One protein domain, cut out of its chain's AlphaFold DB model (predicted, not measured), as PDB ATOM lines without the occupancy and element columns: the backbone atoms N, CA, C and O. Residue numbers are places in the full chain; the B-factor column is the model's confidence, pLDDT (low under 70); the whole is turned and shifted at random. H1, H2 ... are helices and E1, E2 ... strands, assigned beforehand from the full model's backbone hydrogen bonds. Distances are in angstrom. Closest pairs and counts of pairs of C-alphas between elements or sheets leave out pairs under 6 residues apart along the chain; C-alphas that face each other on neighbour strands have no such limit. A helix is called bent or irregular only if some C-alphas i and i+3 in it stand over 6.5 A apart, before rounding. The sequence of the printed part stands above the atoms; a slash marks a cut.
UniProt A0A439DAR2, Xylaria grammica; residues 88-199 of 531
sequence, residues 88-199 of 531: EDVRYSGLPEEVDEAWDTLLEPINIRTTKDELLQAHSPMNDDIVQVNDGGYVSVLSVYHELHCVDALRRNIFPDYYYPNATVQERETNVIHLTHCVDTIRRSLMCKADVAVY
ATOM      1  N   GLU A  88      46.353 -91.595 -21.340       56.72
ATOM      2  CA  GLU A  88      46.267 -92.679 -22.331       56.72
ATOM      3  C   GLU A  88      47.595 -93.414 -22.595       56.72
ATOM      4  O   GLU A  88      47.587 -94.634 -22.744       56.72
ATOM      5  N   ASP A  89      48.739 -92.713 -22.610       67.44
ATOM      6  CA  ASP A  89      50.043 -93.336 -22.883       67.44
ATOM      7  C   ASP A  89      50.868 -93.580 -21.609       67.44
ATOM      8  O   ASP A  89      51.705 -92.775 -21.178       67.44
ATOM      9  N   VAL A  90      50.630 -94.747 -21.013       68.44
ATOM     10  CA  VAL A  90      51.345 -95.251 -19.829       68.44
ATOM     11  C   VAL A  90      52.847 -95.459 -20.060       68.44
ATOM     12  O   VAL A  90      53.598 -95.482 -19.093       68.44
ATOM     13  N   ARG A  91      53.323 -95.540 -21.315       76.81
ATOM     14  CA  ARG A  91      54.765 -95.674 -21.621       76.81
ATOM     15  C   ARG A  91      55.559 -94.423 -21.256       76.81
ATOM     16  O   ARG A  91      56.754 -94.508 -21.014       76.81
ATOM     17  N   TYR A  92      54.893 -93.269 -21.222       78.00
ATOM     18  CA  TYR A  92      55.497 -91.974 -20.907       78.00
ATOM     19  C   TYR A  92      55.016 -91.398 -19.566       78.00
ATOM     20  O   TYR A  92      55.493 -90.338 -19.153       78.00
ATOM     21  N   SER A  93      54.087 -92.078 -18.879       76.06
ATOM     22  CA  SER A  93      53.470 -91.620 -17.628       76.06
ATOM     23  C   SER A  93      53.392 -92.735 -16.574       76.06
ATOM     24  O   SER A  93      52.499 -93.574 -16.589       76.06
ATOM     25  N   GLY A  94      54.337 -92.703 -15.632       80.19
ATOM     26  CA  GLY A  94      54.545 -93.715 -14.590       80.19
ATOM     27  C   GLY A  94      55.661 -93.299 -13.625       80.19
ATOM     28  O   GLY A  94      56.028 -92.119 -13.565       80.19
ATOM     29  N   LEU A  95      56.205 -94.254 -12.873       84.56
ATOM     30  CA  LEU A  95      57.446 -94.079 -12.114       84.56
ATOM     31  C   LEU A  95      58.654 -93.977 -13.069       84.56
ATOM     32  O   LEU A  95      58.598 -94.516 -14.172       84.56
ATOM     33  N   PRO A  96      59.764 -93.329 -12.659       85.50
ATOM     34  CA  PRO A  96      60.989 -93.213 -13.459       85.50
ATOM     35  C   PRO A  96      61.421 -94.500 -14.181       85.50
ATOM     36  O   PRO A  96      61.545 -94.526 -15.405       85.50
ATOM     37  N   GLU A  97      61.547 -95.588 -13.420       85.19
ATOM     38  CA  GLU A  97      61.978 -96.914 -13.880       85.19
ATOM     39  C   GLU A  97      61.009 -97.604 -14.861       85.19
ATOM     40  O   GLU A  97      61.391 -98.581 -15.499       85.19
ATOM     41  N   GLU A  98      59.781 -97.098 -15.009       83.88
ATOM     42  CA  GLU A  98      58.758 -97.633 -15.917       83.88
ATOM     43  C   GLU A  98      58.739 -96.920 -17.282       83.88
ATOM     44  O   GLU A  98      58.145 -97.439 -18.227       83.88
ATOM     45  N   VAL A  99      59.346 -95.727 -17.392       86.00
ATOM     46  CA  VAL A  99      59.152 -94.822 -18.547       86.00
ATOM     47  C   VAL A  99      60.434 -94.235 -19.146       86.00
ATOM     48  O   VAL A  99      60.385 -93.686 -20.247       86.00
ATOM     49  N   ASP A 100      61.577 -94.300 -18.452       87.25
ATOM     50  CA  ASP A 100      62.807 -93.630 -18.905       87.25
ATOM     51  C   ASP A 100      63.335 -94.176 -20.245       87.25
ATOM     52  O   ASP A 100      63.714 -93.383 -21.099       87.25
ATOM     53  N   GLU A 101      63.261 -95.490 -20.491       85.19
ATOM     54  CA  GLU A 101      63.644 -96.101 -21.781       85.19
ATOM     55  C   GLU A 101      62.814 -95.546 -22.955       85.19
ATOM     56  O   GLU A 101      63.351 -95.232 -24.021       85.19
ATOM     57  N   ALA A 102      61.505 -95.362 -22.750       80.31
ATOM     58  CA  ALA A 102      60.618 -94.797 -23.760       80.31
ATOM     59  C   ALA A 102      60.923 -93.311 -24.010       80.31
ATOM     60  O   ALA A 102      60.980 -92.887 -25.164       80.31
ATOM     61  N   TRP A 103      61.151 -92.523 -22.952       86.44
ATOM     62  CA  TRP A 103      61.513 -91.105 -23.072       86.44
ATOM     63  C   TRP A 103      62.873 -90.891 -23.741       86.44
ATOM     64  O   TRP A 103      62.980 -90.019 -24.604       86.44
ATOM     65  N   ASP A 104      63.882 -91.689 -23.396       82.38
ATOM     66  CA  ASP A 104      65.208 -91.601 -24.010       82.38
ATOM     67  C   ASP A 104      65.149 -92.025 -25.498       82.38
ATOM     68  O   ASP A 104      65.726 -91.340 -26.341       82.38
ATOM     69  N   THR A 105      64.352 -93.046 -25.857       78.00
ATOM     70  CA  THR A 105      64.083 -93.420 -27.267       78.00
ATOM     71  C   THR A 105      63.347 -92.309 -28.032       78.00
ATOM     72  O   THR A 105      63.715 -91.961 -29.153       78.00
ATOM     73  N   LEU A 106      62.315 -91.699 -27.434       79.44
ATOM     74  CA  LEU A 106      61.543 -90.612 -28.055       79.44
ATOM     75  C   LEU A 106      62.391 -89.351 -28.309       79.44
ATOM     76  O   LEU A 106      62.089 -88.576 -29.221       79.44
ATOM     77  N   LEU A 107      63.430 -89.136 -27.499       81.12
ATOM     78  CA  LEU A 107      64.325 -87.982 -27.578       81.12
ATOM     79  C   LEU A 107      65.646 -88.257 -28.312       81.12
ATOM     80  O   LEU A 107      66.373 -87.300 -28.568       81.12
ATOM     81  N   GLU A 108      65.948 -89.495 -28.716       77.06
ATOM     82  CA  GLU A 108      67.154 -89.841 -29.488       77.06
ATOM     83  C   GLU A 108      67.421 -88.898 -30.692       77.06
ATOM     84  O   GLU A 108      68.528 -88.356 -30.781       77.06
ATOM     85  N   PRO A 109      66.445 -88.580 -31.574       66.56
ATOM     86  CA  PRO A 109      66.671 -87.709 -32.734       66.56
ATOM     87  C   PRO A 109      66.635 -86.195 -32.422       66.56
ATOM     88  O   PRO A 109      66.500 -85.386 -33.342       66.56
ATOM     89  N   ILE A 110      66.723 -85.774 -31.151       74.75
ATOM     90  CA  ILE A 110      66.590 -84.357 -30.756       74.75
ATOM     91  C   ILE A 110      67.602 -83.434 -31.447       74.75
ATOM     92  O   ILE A 110      67.227 -82.372 -31.946       74.75
ATOM     93  N   ASN A 111      68.875 -83.828 -31.479       80.06
ATOM     94  CA  ASN A 111      69.952 -83.023 -32.045       80.06
ATOM     95  C   ASN A 111      70.118 -83.354 -33.529       80.06
ATOM     96  O   ASN A 111      70.730 -84.357 -33.890       80.06
ATOM     97  N   ILE A 112      69.615 -82.470 -34.387       75.50
ATOM     98  CA  ILE A 112      69.828 -82.531 -35.831       75.50
ATOM     99  C   ILE A 112      70.998 -81.634 -36.245       75.50
ATOM    100  O   ILE A 112      71.302 -80.617 -35.617       75.50
ATOM    101  N   ARG A 113      71.637 -81.986 -37.359       79.69
ATOM    102  CA  ARG A 113      72.566 -81.103 -38.069       79.69
ATOM    103  C   ARG A 113      71.795 -80.322 -39.126       79.69
ATOM    104  O   ARG A 113      71.016 -80.917 -39.862       79.69
ATOM    105  N   THR A 114      72.046 -79.022 -39.228       76.94
ATOM    106  CA  THR A 114      71.530 -78.170 -40.311       76.94
ATOM    107  C   THR A 114      72.663 -77.548 -41.119       76.94
ATOM    108  O   THR A 114      73.785 -77.345 -40.644       76.94
ATOM    109  N   THR A 115      72.365 -77.244 -42.373       85.06
ATOM    110  CA  THR A 115      73.181 -76.420 -43.263       85.06
ATOM    111  C   THR A 115      72.912 -74.933 -43.027       85.06
ATOM    112  O   THR A 115      71.909 -74.528 -42.433       85.06
ATOM    113  N   LYS A 116      73.800 -74.080 -43.549       83.19
ATOM    114  CA  LYS A 116      73.616 -72.622 -43.509       83.19
ATOM    115  C   LYS A 116      72.335 -72.179 -44.225       83.19
ATOM    116  O   LYS A 116      71.655 -71.271 -43.754       83.19
ATOM    117  N   ASP A 117      72.000 -72.824 -45.336       82.00
ATOM    118  CA  ASP A 117      70.889 -72.405 -46.190       82.00
ATOM    119  C   ASP A 117      69.532 -72.864 -45.637       82.00
ATOM    120  O   ASP A 117      68.534 -72.165 -45.817       82.00
ATOM    121  N   GLU A 118      69.477 -73.977 -44.897       78.56
ATOM    122  CA  GLU A 118      68.297 -74.364 -44.109       78.56
ATOM    123  C   GLU A 118      68.036 -73.376 -42.965       78.56
ATOM    124  O   GLU A 118      66.891 -72.976 -42.755       78.56
ATOM    125  N   LEU A 119      69.082 -72.921 -42.264       80.19
ATOM    126  CA  LEU A 119      68.959 -71.890 -41.226       80.19
ATOM    127  C   LEU A 119      68.508 -70.538 -41.797       80.19
ATOM    128  O   LEU A 119      67.633 -69.885 -41.228       80.19
ATOM    129  N   LEU A 120      69.035 -70.134 -42.957       81.69
ATOM    130  CA  LEU A 120      68.582 -68.922 -43.647       81.69
ATOM    131  C   LEU A 120      67.115 -69.036 -44.109       81.69
ATOM    132  O   LEU A 120      66.363 -68.073 -43.968       81.69
ATOM    133  N   GLN A 121      66.668 -70.209 -44.575       78.50
ATOM    134  CA  GLN A 121      65.252 -70.479 -44.888       78.50
ATOM    135  C   GLN A 121      64.360 -70.519 -43.635       78.50
ATOM    136  O   GLN A 121      63.227 -70.034 -43.665       78.50
ATOM    137  N   ALA A 122      64.879 -70.997 -42.503       76.56
ATOM    138  CA  ALA A 122      64.244 -70.889 -41.188       76.56
ATOM    139  C   ALA A 122      64.258 -69.454 -40.614       76.56
ATOM    140  O   ALA A 122      63.721 -69.223 -39.530       76.56
ATOM    141  N   HIS A 123      64.832 -68.483 -41.341       81.88
ATOM    142  CA  HIS A 123      65.010 -67.086 -40.929       81.88
ATOM    143  C   HIS A 123      65.839 -66.932 -39.634       81.88
ATOM    144  O   HIS A 123      65.689 -65.956 -38.894       81.88
ATOM    145  N   SER A 124      66.724 -67.892 -39.352       79.75
ATOM    146  CA  SER A 124      67.625 -67.863 -38.200       79.75
ATOM    147  C   SER A 124      68.708 -66.784 -38.363       79.75
ATOM    148  O   SER A 124      69.264 -66.625 -39.453       79.75
ATOM    149  N   PRO A 125      69.048 -66.035 -37.297       79.31
ATOM    150  CA  PRO A 125      70.144 -65.075 -37.340       79.31
ATOM    151  C   PRO A 125      71.491 -65.805 -37.400       79.31
ATOM    152  O   PRO A 125      71.773 -66.663 -36.569       79.31
ATOM    153  N   MET A 126      72.339 -65.431 -38.359       81.44
ATOM    154  CA  MET A 126      73.708 -65.940 -38.470       81.44
ATOM    155  C   MET A 126      74.677 -64.963 -37.786       81.44
ATOM    156  O   MET A 126      75.110 -63.990 -38.404       81.44
ATOM    157  N   ASN A 127      74.981 -65.206 -36.512       81.00
ATOM    158  CA  ASN A 127      75.955 -64.470 -35.693       81.00
ATOM    159  C   ASN A 127      77.134 -65.366 -35.279       81.00
ATOM    160  O   ASN A 127      77.046 -66.588 -35.363       81.00
ATOM    161  N   ASP A 128      78.215 -64.759 -34.788       76.06
ATOM    162  CA  ASP A 128      79.450 -65.469 -34.413       76.06
ATOM    163  C   ASP A 128      79.272 -66.422 -33.208       76.06
ATOM    164  O   ASP A 128      80.087 -67.320 -33.011       76.06
ATOM    165  N   ASP A 129      78.198 -66.264 -32.422       80.38
ATOM    166  CA  ASP A 129      77.868 -67.124 -31.275       80.38
ATOM    167  C   ASP A 129      77.098 -68.410 -31.661       80.38
ATOM    168  O   ASP A 129      76.699 -69.179 -30.781       80.38
ATOM    169  N   ILE A 130      76.822 -68.644 -32.952       77.62
ATOM    170  CA  ILE A 130      76.072 -69.827 -33.398       77.62
ATOM    171  C   ILE A 130      76.919 -71.105 -33.280       77.62
ATOM    172  O   ILE A 130      78.089 -71.138 -33.659       77.62
ATOM    173  N   VAL A 131      76.321 -72.193 -32.783       82.75
ATOM    174  CA  VAL A 131      77.031 -73.464 -32.556       82.75
ATOM    175  C   VAL A 131      77.251 -74.205 -33.880       82.75
ATOM    176  O   VAL A 131      76.462 -75.063 -34.281       82.75
ATOM    177  N   GLN A 132      78.338 -73.860 -34.566       81.75
ATOM    178  CA  GLN A 132      78.840 -74.591 -35.726       81.75
ATOM    179  C   GLN A 132      79.640 -75.825 -35.270       81.75
ATOM    180  O   GLN A 132      80.460 -75.735 -34.355       81.75
ATOM    181  N   VAL A 133      79.421 -76.980 -35.902       79.81
ATOM    182  CA  VAL A 133      80.303 -78.148 -35.748       79.81
ATOM    183  C   VAL A 133      81.574 -77.969 -36.583       79.81
ATOM    184  O   VAL A 133      81.583 -77.243 -37.577       79.81
ATOM    185  N   ASN A 134      82.660 -78.637 -36.178       76.06
ATOM    186  CA  ASN A 134      84.014 -78.449 -36.731       76.06
ATOM    187  C   ASN A 134      84.130 -78.653 -38.257       76.06
ATOM    188  O   ASN A 134      85.103 -78.208 -38.861       76.06
ATOM    189  N   ASP A 135      83.161 -79.330 -38.872       70.19
ATOM    190  CA  ASP A 135      83.065 -79.643 -40.297       70.19
ATOM    191  C   ASP A 135      81.922 -78.879 -41.012       70.19
ATOM    192  O   ASP A 135      81.434 -79.288 -42.065       70.19
ATOM    193  N   GLY A 136      81.505 -77.736 -40.459       68.56
ATOM    194  CA  GLY A 136      80.814 -76.668 -41.191       68.56
ATOM    195  C   GLY A 136      79.285 -76.640 -41.107       68.56
ATOM    196  O   GLY A 136      78.694 -75.607 -41.434       68.56
ATOM    197  N   GLY A 137      78.642 -77.715 -40.641       80.62
ATOM    198  CA  GLY A 137      77.214 -77.705 -40.285       80.62
ATOM    199  C   GLY A 137      76.947 -76.996 -38.954       80.62
ATOM    200  O   GLY A 137      77.879 -76.630 -38.244       80.62
ATOM    201  N   TYR A 138      75.682 -76.847 -38.573       82.00
ATOM    202  CA  TYR A 138      75.274 -76.244 -37.302       82.00
ATOM    203  C   TYR A 138      74.479 -77.241 -36.463       82.00
ATOM    204  O   TYR A 138      73.728 -78.057 -37.002       82.00
ATOM    205  N   VAL A 139      74.638 -77.177 -35.140       83.25
ATOM    206  CA  VAL A 139      73.781 -77.922 -34.210       83.25
ATOM    207  C   VAL A 139      72.410 -77.255 -34.190       83.25
ATOM    208  O   VAL A 139      72.290 -76.031 -34.132       83.25
ATOM    209  N   SER A 140      71.353 -78.050 -34.278       80.19
ATOM    210  CA  SER A 140      69.974 -77.574 -34.298       80.19
ATOM    211  C   SER A 140      69.042 -78.601 -33.671       80.19
ATOM    212  O   SER A 140      69.373 -79.773 -33.535       80.19
ATOM    213  N   VAL A 141      67.853 -78.153 -33.287       81.44
ATOM    214  CA  VAL A 141      66.816 -79.001 -32.698       81.44
ATOM    215  C   VAL A 141      65.492 -78.622 -33.347       81.44
ATOM    216  O   VAL A 141      65.165 -77.437 -33.444       81.44
ATOM    217  N   LEU A 142      64.715 -79.608 -33.802       78.44
ATOM    218  CA  LEU A 142      63.348 -79.341 -34.252       78.44
ATOM    219  C   LEU A 142      62.503 -78.942 -33.041       78.44
ATOM    220  O   LEU A 142      62.524 -79.639 -32.029       78.44
ATOM    221  N   SER A 143      61.719 -77.866 -33.161       79.75
ATOM    222  CA  SER A 143      60.933 -77.296 -32.051       79.75
ATOM    223  C   SER A 143      60.168 -78.359 -31.248       79.75
ATOM    224  O   SER A 143      60.238 -78.357 -30.026       79.75
ATOM    225  N   VAL A 144      59.560 -79.347 -31.921       79.50
ATOM    226  CA  VAL A 144      58.837 -80.461 -31.280       79.50
ATOM    227  C   VAL A 144      59.710 -81.312 -30.343       79.50
ATOM    228  O   VAL A 144      59.270 -81.626 -29.243       79.50
ATOM    229  N   TYR A 145      60.957 -81.635 -30.703       81.38
ATOM    230  CA  TYR A 145      61.853 -82.392 -29.817       81.38
ATOM    231  C   TYR A 145      62.441 -81.516 -28.704       81.38
ATOM    232  O   TYR A 145      62.654 -82.003 -27.598       81.38
ATOM    233  N   HIS A 146      62.620 -80.209 -28.940       84.44
ATOM    234  CA  HIS A 146      62.957 -79.269 -27.866       84.44
ATOM    235  C   HIS A 146      61.805 -79.149 -26.851       84.44
ATOM    236  O   HIS A 146      62.032 -79.145 -25.645       84.44
ATOM    237  N   GLU A 147      60.561 -79.083 -27.329       88.06
ATOM    238  CA  GLU A 147      59.346 -79.055 -26.510       88.06
ATOM    239  C   GLU A 147      59.184 -80.354 -25.709       88.06
ATOM    240  O   GLU A 147      58.955 -80.290 -24.503       88.06
ATOM    241  N   LEU A 148      59.389 -81.520 -26.334       86.12
ATOM    242  CA  LEU A 148      59.385 -82.818 -25.649       86.12
ATOM    243  C   LEU A 148      60.505 -82.921 -24.601       86.12
ATOM    244  O   LEU A 148      60.243 -83.372 -23.492       86.12
ATOM    245  N   HIS A 149      61.715 -82.429 -24.885       88.81
ATOM    246  CA  HIS A 149      62.794 -82.340 -23.893       88.81
ATOM    247  C   HIS A 149      62.450 -81.399 -22.731       88.81
ATOM    248  O   HIS A 149      62.754 -81.697 -21.581       88.81
ATOM    249  N   CYS A 150      61.764 -80.286 -23.001       90.69
ATOM    250  CA  CYS A 150      61.268 -79.391 -21.956       90.69
ATOM    251  C   CYS A 150      60.200 -80.068 -21.078       90.69
ATOM    252  O   CYS A 150      60.180 -79.844 -19.866       90.69
ATOM    253  N   VAL A 151      59.337 -80.908 -21.662       90.12
ATOM    254  CA  VAL A 151      58.374 -81.738 -20.916       90.12
ATOM    255  C   VAL A 151      59.098 -82.811 -20.101       90.12
ATOM    256  O   VAL A 151      58.762 -83.002 -18.935       90.12
ATOM    257  N   ASP A 152      60.123 -83.453 -20.656       88.94
ATOM    258  CA  ASP A 152      60.928 -84.454 -19.954       88.94
ATOM    259  C   ASP A 152      61.739 -83.851 -18.793       88.94
ATOM    260  O   ASP A 152      61.736 -84.388 -17.690       88.94
ATOM    261  N   ALA A 153      62.348 -82.677 -18.973       88.81
ATOM    262  CA  ALA A 153      63.024 -81.948 -17.899       88.81
ATOM    263  C   ALA A 153      62.057 -81.600 -16.750       88.81
ATOM    264  O   ALA A 153      62.397 -81.767 -15.574       88.81
ATOM    265  N   LEU A 154      60.826 -81.185 -17.076       89.94
ATOM    266  CA  LEU A 154      59.758 -80.973 -16.094       89.94
ATOM    267  C   LEU A 154      59.330 -82.289 -15.419       89.94
ATOM    268  O   LEU A 154      59.194 -82.313 -14.196       89.94
ATOM    269  N   ARG A 155      59.185 -83.389 -16.173       89.50
ATOM    270  CA  ARG A 155      58.869 -84.739 -15.666       89.50
ATOM    271  C   ARG A 155      59.933 -85.237 -14.688       89.50
ATOM    272  O   ARG A 155      59.593 -85.623 -13.571       89.50
ATOM    273  N   ARG A 156      61.219 -85.170 -15.054       88.25
ATOM    274  CA  ARG A 156      62.339 -85.544 -14.174       88.25
ATOM    275  C   ARG A 156      62.376 -84.669 -12.911       88.25
ATOM    276  O   ARG A 156      62.751 -85.147 -11.843       88.25
ATOM    277  N   ASN A 157      61.893 -83.423 -12.967       88.44
ATOM    278  CA  ASN A 157      61.770 -82.572 -11.778       88.44
ATOM    279  C   ASN A 157      60.588 -82.909 -10.842       88.44
ATOM    280  O   ASN A 157      60.579 -82.436  -9.709       88.44
ATOM    281  N   ILE A 158      59.635 -83.757 -11.253       88.00
ATOM    282  CA  ILE A 158      58.599 -84.311 -10.353       88.00
ATOM    283  C   ILE A 158      59.215 -85.337  -9.382       88.00
ATOM    284  O   ILE A 158      58.744 -85.480  -8.254       88.00
ATOM    285  N   PHE A 159      60.312 -85.994  -9.780       87.88
ATOM    286  CA  PHE A 159      61.033 -86.995  -8.985       87.88
ATOM    287  C   PHE A 159      62.484 -86.554  -8.684       87.88
ATOM    288  O   PHE A 159      63.438 -87.257  -9.035       87.88
ATOM    289  N   PRO A 160      62.702 -85.389  -8.039       85.44
ATOM    290  CA  PRO A 160      64.030 -84.789  -7.931       85.44
ATOM    291  C   PRO A 160      64.992 -85.632  -7.085       85.44
ATOM    292  O   PRO A 160      66.186 -85.652  -7.364       85.44
ATOM    293  N   ASP A 161      64.482 -86.380  -6.103       87.56
ATOM    294  CA  ASP A 161      65.285 -87.284  -5.274       87.56
ATOM    295  C   ASP A 161      65.729 -88.559  -6.023       87.56
ATOM    296  O   ASP A 161      66.645 -89.236  -5.566       87.56
ATOM    297  N   TYR A 162      65.120 -88.883  -7.174       89.56
ATOM    298  CA  TYR A 162      65.522 -90.007  -8.033       89.56
ATOM    299  C   TYR A 162      66.576 -89.577  -9.063       89.56
ATOM    300  O   TYR A 162      67.648 -90.172  -9.141       89.56
ATOM    301  N   TYR A 163      66.305 -88.507  -9.820       87.81
ATOM    302  CA  TYR A 163      67.207 -88.036 -10.884       87.81
ATOM    303  C   TYR A 163      68.366 -87.170 -10.379       87.81
ATOM    304  O   TYR A 163      69.424 -87.127 -11.004       87.81
ATOM    305  N   TYR A 164      68.182 -86.474  -9.254       88.94
ATOM    306  CA  TYR A 164      69.134 -85.494  -8.725       88.94
ATOM    307  C   TYR A 164      69.477 -85.695  -7.223       88.94
ATOM    308  O   TYR A 164      69.674 -84.697  -6.520       88.94
ATOM    309  N   PRO A 165      69.614 -86.940  -6.699       88.19
ATOM    310  CA  PRO A 165      69.726 -87.224  -5.256       88.19
ATOM    311  C   PRO A 165      70.860 -86.464  -4.561       88.19
ATOM    312  O   PRO A 165      70.715 -86.005  -3.430       88.19
ATOM    313  N   ASN A 166      71.991 -86.305  -5.254       90.88
ATOM    314  CA  ASN A 166      73.201 -85.674  -4.728       90.88
ATOM    315  C   ASN A 166      73.422 -84.237  -5.242       90.88
ATOM    316  O   ASN A 166      74.473 -83.663  -4.969       90.88
ATOM    317  N   ALA A 167      72.469 -83.652  -5.980       87.00
ATOM    318  CA  ALA A 167      72.661 -82.344  -6.605       87.00
ATOM    319  C   ALA A 167      72.892 -81.239  -5.565       87.00
ATOM    320  O   ALA A 167      72.120 -81.082  -4.608       87.00
ATOM    321  N   THR A 168      73.943 -80.455  -5.784       91.69
ATOM    322  CA  THR A 168      74.349 -79.308  -4.969       91.69
ATOM    323  C   THR A 168      73.356 -78.148  -5.070       91.69
ATOM    324  O   THR A 168      72.477 -78.117  -5.932       91.69
ATOM    325  N   VAL A 169      73.504 -77.146  -4.197       85.56
ATOM    326  CA  VAL A 169      72.678 -75.924  -4.239       85.56
ATOM    327  C   VAL A 169      72.801 -75.216  -5.596       85.56
ATOM    328  O   VAL A 169      71.783 -74.873  -6.187       85.56
ATOM    329  N   GLN A 170      74.017 -75.088  -6.135       88.50
ATOM    330  CA  GLN A 170      74.272 -74.418  -7.415       88.50
ATOM    331  C   GLN A 170      73.671 -75.173  -8.613       88.50
ATOM    332  O   GLN A 170      73.147 -74.553  -9.538       88.50
ATOM    333  N   GLU A 171      73.694 -76.508  -8.600       84.56
ATOM    334  CA  GLU A 171      73.025 -77.321  -9.623       84.56
ATOM    335  C   GLU A 171      71.499 -77.195  -9.526       84.56
ATOM    336  O   GLU A 171      70.837 -77.067 -10.552       84.56
ATOM    337  N   ARG A 172      70.931 -77.136  -8.311       83.31
ATOM    338  CA  ARG A 172      69.488 -76.896  -8.104       83.31
ATOM    339  C   ARG A 172      69.064 -75.504  -8.583       83.31
ATOM    340  O   ARG A 172      68.036 -75.387  -9.244       83.31
ATOM    341  N   GLU A 173      69.854 -74.465  -8.315       85.88
ATOM    342  CA  GLU A 173      69.614 -73.101  -8.814       85.88
ATOM    343  C   GLU A 173      69.700 -73.033 -10.348       85.88
ATOM    344  O   GLU A 173      68.834 -72.445 -10.996       85.88
ATOM    345  N   THR A 174      70.685 -73.714 -10.940       85.12
ATOM    346  CA  THR A 174      70.830 -73.845 -12.402       85.12
ATOM    347  C   THR A 174      69.638 -74.592 -13.014       85.12
ATOM    348  O   THR A 174      69.117 -74.183 -14.051       85.12
ATOM    349  N   ASN A 175      69.151 -75.643 -12.345       86.06
ATOM    350  CA  ASN A 175      67.975 -76.405 -12.764       86.06
ATOM    351  C   ASN A 175      66.705 -75.535 -12.732       86.06
ATOM    352  O   ASN A 175      65.964 -75.513 -13.706       86.06
ATOM    353  N   VAL A 176      66.493 -74.714 -11.692       85.00
ATOM    354  CA  VAL A 176      65.367 -73.754 -11.658       85.00
ATOM    355  C   VAL A 176      65.400 -72.797 -12.856       85.00
ATOM    356  O   VAL A 176      64.366 -72.581 -13.488       85.00
ATOM    357  N   ILE A 177      66.576 -72.271 -13.221       85.31
ATOM    358  CA  ILE A 177      66.728 -71.429 -14.419       85.31
ATOM    359  C   ILE A 177      66.340 -72.221 -15.679       85.31
ATOM    360  O   ILE A 177      65.516 -71.743 -16.463       85.31
ATOM    361  N   HIS A 178      66.850 -73.447 -15.836       87.31
ATOM    362  CA  HIS A 178      66.525 -74.315 -16.971       87.31
ATOM    363  C   HIS A 178      65.014 -74.586 -17.074       87.31
ATOM    364  O   HIS A 178      64.422 -74.335 -18.119       87.31
ATOM    365  N   LEU A 179      64.346 -74.967 -15.982       88.19
ATOM    366  CA  LEU A 179      62.902 -75.229 -15.976       88.19
ATOM    367  C   LEU A 179      62.071 -73.985 -16.316       88.19
ATOM    368  O   LEU A 179      61.067 -74.097 -17.017       88.19
ATOM    369  N   THR A 180      62.481 -72.788 -15.877       82.69
ATOM    370  CA  THR A 180      61.784 -71.552 -16.285       82.69
ATOM    371  C   THR A 180      61.942 -71.253 -17.777       82.69
ATOM    372  O   THR A 180      60.995 -70.760 -18.393       82.69
ATOM    373  N   HIS A 181      63.075 -71.620 -18.385       86.19
ATOM    374  CA  HIS A 181      63.237 -71.610 -19.839       86.19
ATOM    375  C   HIS A 181      62.339 -72.662 -20.513       86.19
ATOM    376  O   HIS A 181      61.608 -72.314 -21.439       86.19
ATOM    377  N   CYS A 182      62.303 -73.901 -20.008       88.56
ATOM    378  CA  CYS A 182      61.442 -74.971 -20.525       88.56
ATOM    379  C   CYS A 182      59.958 -74.568 -20.557       88.56
ATOM    380  O   CYS A 182      59.282 -74.735 -21.575       88.56
ATOM    381  N   VAL A 183      59.463 -73.974 -19.466       86.00
ATOM    382  CA  VAL A 183      58.083 -73.474 -19.363       86.00
ATOM    383  C   VAL A 183      57.811 -72.351 -20.370       86.00
ATOM    384  O   VAL A 183      56.750 -72.355 -20.997       86.00
ATOM    385  N   ASP A 184      58.742 -71.411 -20.575       82.31
ATOM    386  CA  ASP A 184      58.548 -70.347 -21.570       82.31
ATOM    387  C   ASP A 184      58.601 -70.869 -23.014       82.31
ATOM    388  O   ASP A 184      57.794 -70.444 -23.842       82.31
ATOM    389  N   THR A 185      59.487 -71.821 -23.318       82.81
ATOM    390  CA  THR A 185      59.585 -72.429 -24.652       82.81
ATOM    391  C   THR A 185      58.310 -73.196 -25.013       82.81
ATOM    392  O   THR A 185      57.729 -72.932 -26.071       82.81
ATOM    393  N   ILE A 186      57.794 -74.041 -24.110       85.69
ATOM    394  CA  ILE A 186      56.502 -74.730 -24.297       85.69
ATOM    395  C   ILE A 186      55.368 -73.705 -24.467       85.69
ATOM    396  O   ILE A 186      54.606 -73.774 -25.434       85.69
ATOM    397  N   ARG A 187      55.284 -72.696 -23.584       81.94
ATOM    398  CA  ARG A 187      54.283 -71.615 -23.666       81.94
ATOM    399  C   ARG A 187      54.328 -70.889 -25.014       81.94
ATOM    400  O   ARG A 187      53.280 -70.585 -25.581       81.94
ATOM    401  N   ARG A 188      55.524 -70.580 -25.522       75.94
ATOM    402  CA  ARG A 188      55.710 -69.891 -26.807       75.94
ATOM    403  C   ARG A 188      55.270 -70.755 -27.981       75.94
ATOM    404  O   ARG A 188      54.574 -70.232 -28.846       75.94
ATOM    405  N   SER A 189      55.604 -72.047 -27.994       78.69
ATOM    406  CA  SER A 189      55.149 -72.937 -29.069       78.69
ATOM    407  C   SER A 189      53.629 -73.107 -29.059       78.69
ATOM    408  O   SER A 189      52.993 -72.882 -30.086       78.69
ATOM    409  N   LEU A 190      53.018 -73.325 -27.886       73.50
ATOM    410  CA  LEU A 190      51.556 -73.380 -27.726       73.50
ATOM    411  C   LEU A 190      50.841 -72.084 -28.156       73.50
ATOM    412  O   LEU A 190      49.688 -72.132 -28.571       73.50
ATOM    413  N   MET A 191      51.500 -70.922 -28.095       69.44
ATOM    414  CA  MET A 191      50.944 -69.666 -28.624       69.44
ATOM    415  C   MET A 191      51.110 -69.505 -30.144       69.44
ATOM    416  O   MET A 191      50.324 -68.786 -30.758       69.44
ATOM    417  N   CYS A 192      52.094 -70.167 -30.759       68.06
ATOM    418  CA  CYS A 192      52.279 -70.205 -32.215       68.06
ATOM    419  C   CYS A 192      51.461 -71.319 -32.894       68.06
ATOM    420  O   CYS A 192      51.074 -71.181 -34.054       68.06
ATOM    421  N   LYS A 193      51.203 -72.418 -32.177       69.06
ATOM    422  CA  LYS A 193      50.491 -73.625 -32.616       69.06
ATOM    423  C   LYS A 193      49.438 -74.015 -31.571       69.06
ATOM    424  O   LYS A 193      49.522 -75.068 -30.948       69.06
ATOM    425  N   ALA A 194      48.473 -73.129 -31.338       62.88
ATOM    426  CA  ALA A 194      47.421 -73.372 -30.357       62.88
ATOM    427  C   ALA A 194      46.544 -74.563 -30.774       62.88
ATOM    428  O   ALA A 194      45.908 -74.516 -31.829       62.88
ATOM    429  N   ASP A 195      46.471 -75.599 -29.930       65.88
ATOM    430  CA  ASP A 195      45.432 -76.621 -30.063       65.88
ATOM    431  C   ASP A 195      44.067 -75.971 -29.791       65.88
ATOM    432  O   ASP A 195      43.832 -75.365 -28.743       65.88
ATOM    433  N   VAL A 196      43.180 -76.069 -30.778       65.69
ATOM    434  CA  VAL A 196      41.802 -75.560 -30.746       65.69
ATOM    435  C   VAL A 196      40.778 -76.697 -30.838       65.69
ATOM    436  O   VAL A 196      39.594 -76.448 -31.076       65.69
ATOM    437  N   ALA A 197      41.218 -77.947 -30.678       64.00
ATOM    438  CA  ALA A 197      40.351 -79.109 -30.727       64.00
ATOM    439  C   ALA A 197      39.369 -79.145 -29.542       64.00
ATOM    440  O   ALA A 197      39.678 -78.782 -28.404       64.00
ATOM    441  N   VAL A 198      38.140 -79.579 -29.822       66.38
ATOM    442  CA  VAL A 198      37.046 -79.561 -28.847       66.38
ATOM    443  C   VAL A 198      36.984 -80.896 -28.118       66.38
ATOM    444  O   VAL A 198      36.409 -81.863 -28.617       66.38
ATOM    445  N   TYR A 199      37.527 -80.925 -26.903       67.50
ATOM    446  CA  TYR A 199      37.411 -82.068 -26.003       67.50
ATOM    447  C   TYR A 199      35.970 -82.213 -25.496       67.50
ATOM    448  O   TYR A 199      35.485 -81.403 -24.702       67.50
TER     449      TYR A 199
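Overview. This is residues 88 to 199 of the 531 residues of a protein of Xylaria grammica (UniProt A0A439DAR2). Three helices stand in a row, H3 in the middle with H1 on one side and H5 crossing it on the other; beyond one end of H1 and H3, the two-stranded ribbon E1-E2 leads to a loose head of H2 and a long loop. Residues 191 to 199 stick out. The printed part has 112 residues, in the order H1 E1 H2 E2 H3 H4 H5, mostly helix, with E1 and E2 antiparallel. It is loose, with a radius of gyration of the C-alphas of 16.8 A, and spans 44 by 42 by 24 A.

Arrangement. Start at H1, residues 96 to 110, irregular, with C-alphas 98 and 101 7.8 A apart. It touches H3, residues 143 to 158, at a shallow tilt of 22 degrees, opposite ways; their closest C-alphas are those of Ile 110 and Tyr 145, 5.2 A. Between them in the chain, E1, residues 111 to 114, is the antiparallel neighbour of E2, residues 138 to 141, with N 112 and O 140 2.8 A apart, within hydrogen-bond range. H2, residues 116 to 121, is apart from H3. H4, residues 160 to 163, is close to H3 but not clearly touching; the closest C-alphas, of Arg 156 and Tyr 163, are 6.4 A apart. H5, residues 169 to 192, touches H3 with residues 179 to 189 alone, at a steep tilt of 43 degrees, opposite ways; the closest C-alphas, of Cys 150 and Cys 182, are 4.6 A apart. H1 and H5 are apart. Every O i to N i+4 pair is within hydrogen-bond range in H2, H3 and H5, and 7 of 11 in H1; H4 is too short for one.

Along the chain. Find C-alpha 96 at (60.989, -93.213, -13.459); H1 runs 20.2 A from there. H3 begins at (60.933, -77.296, -32.051) and covers 22.9 A. H5, 35.1 A, ends at C-alpha 192, (52.279, -70.205, -32.215).

Size, cuts and confidence. Asn 134 and Tyr 199 have the C-alphas farthest apart, 48.0 A. The printed part has no cut, and the link from H2 to E2, 16 residues, is long. Look for pLDDT under 70 at residues 88 to 90, 109, 136 and 191 to 199.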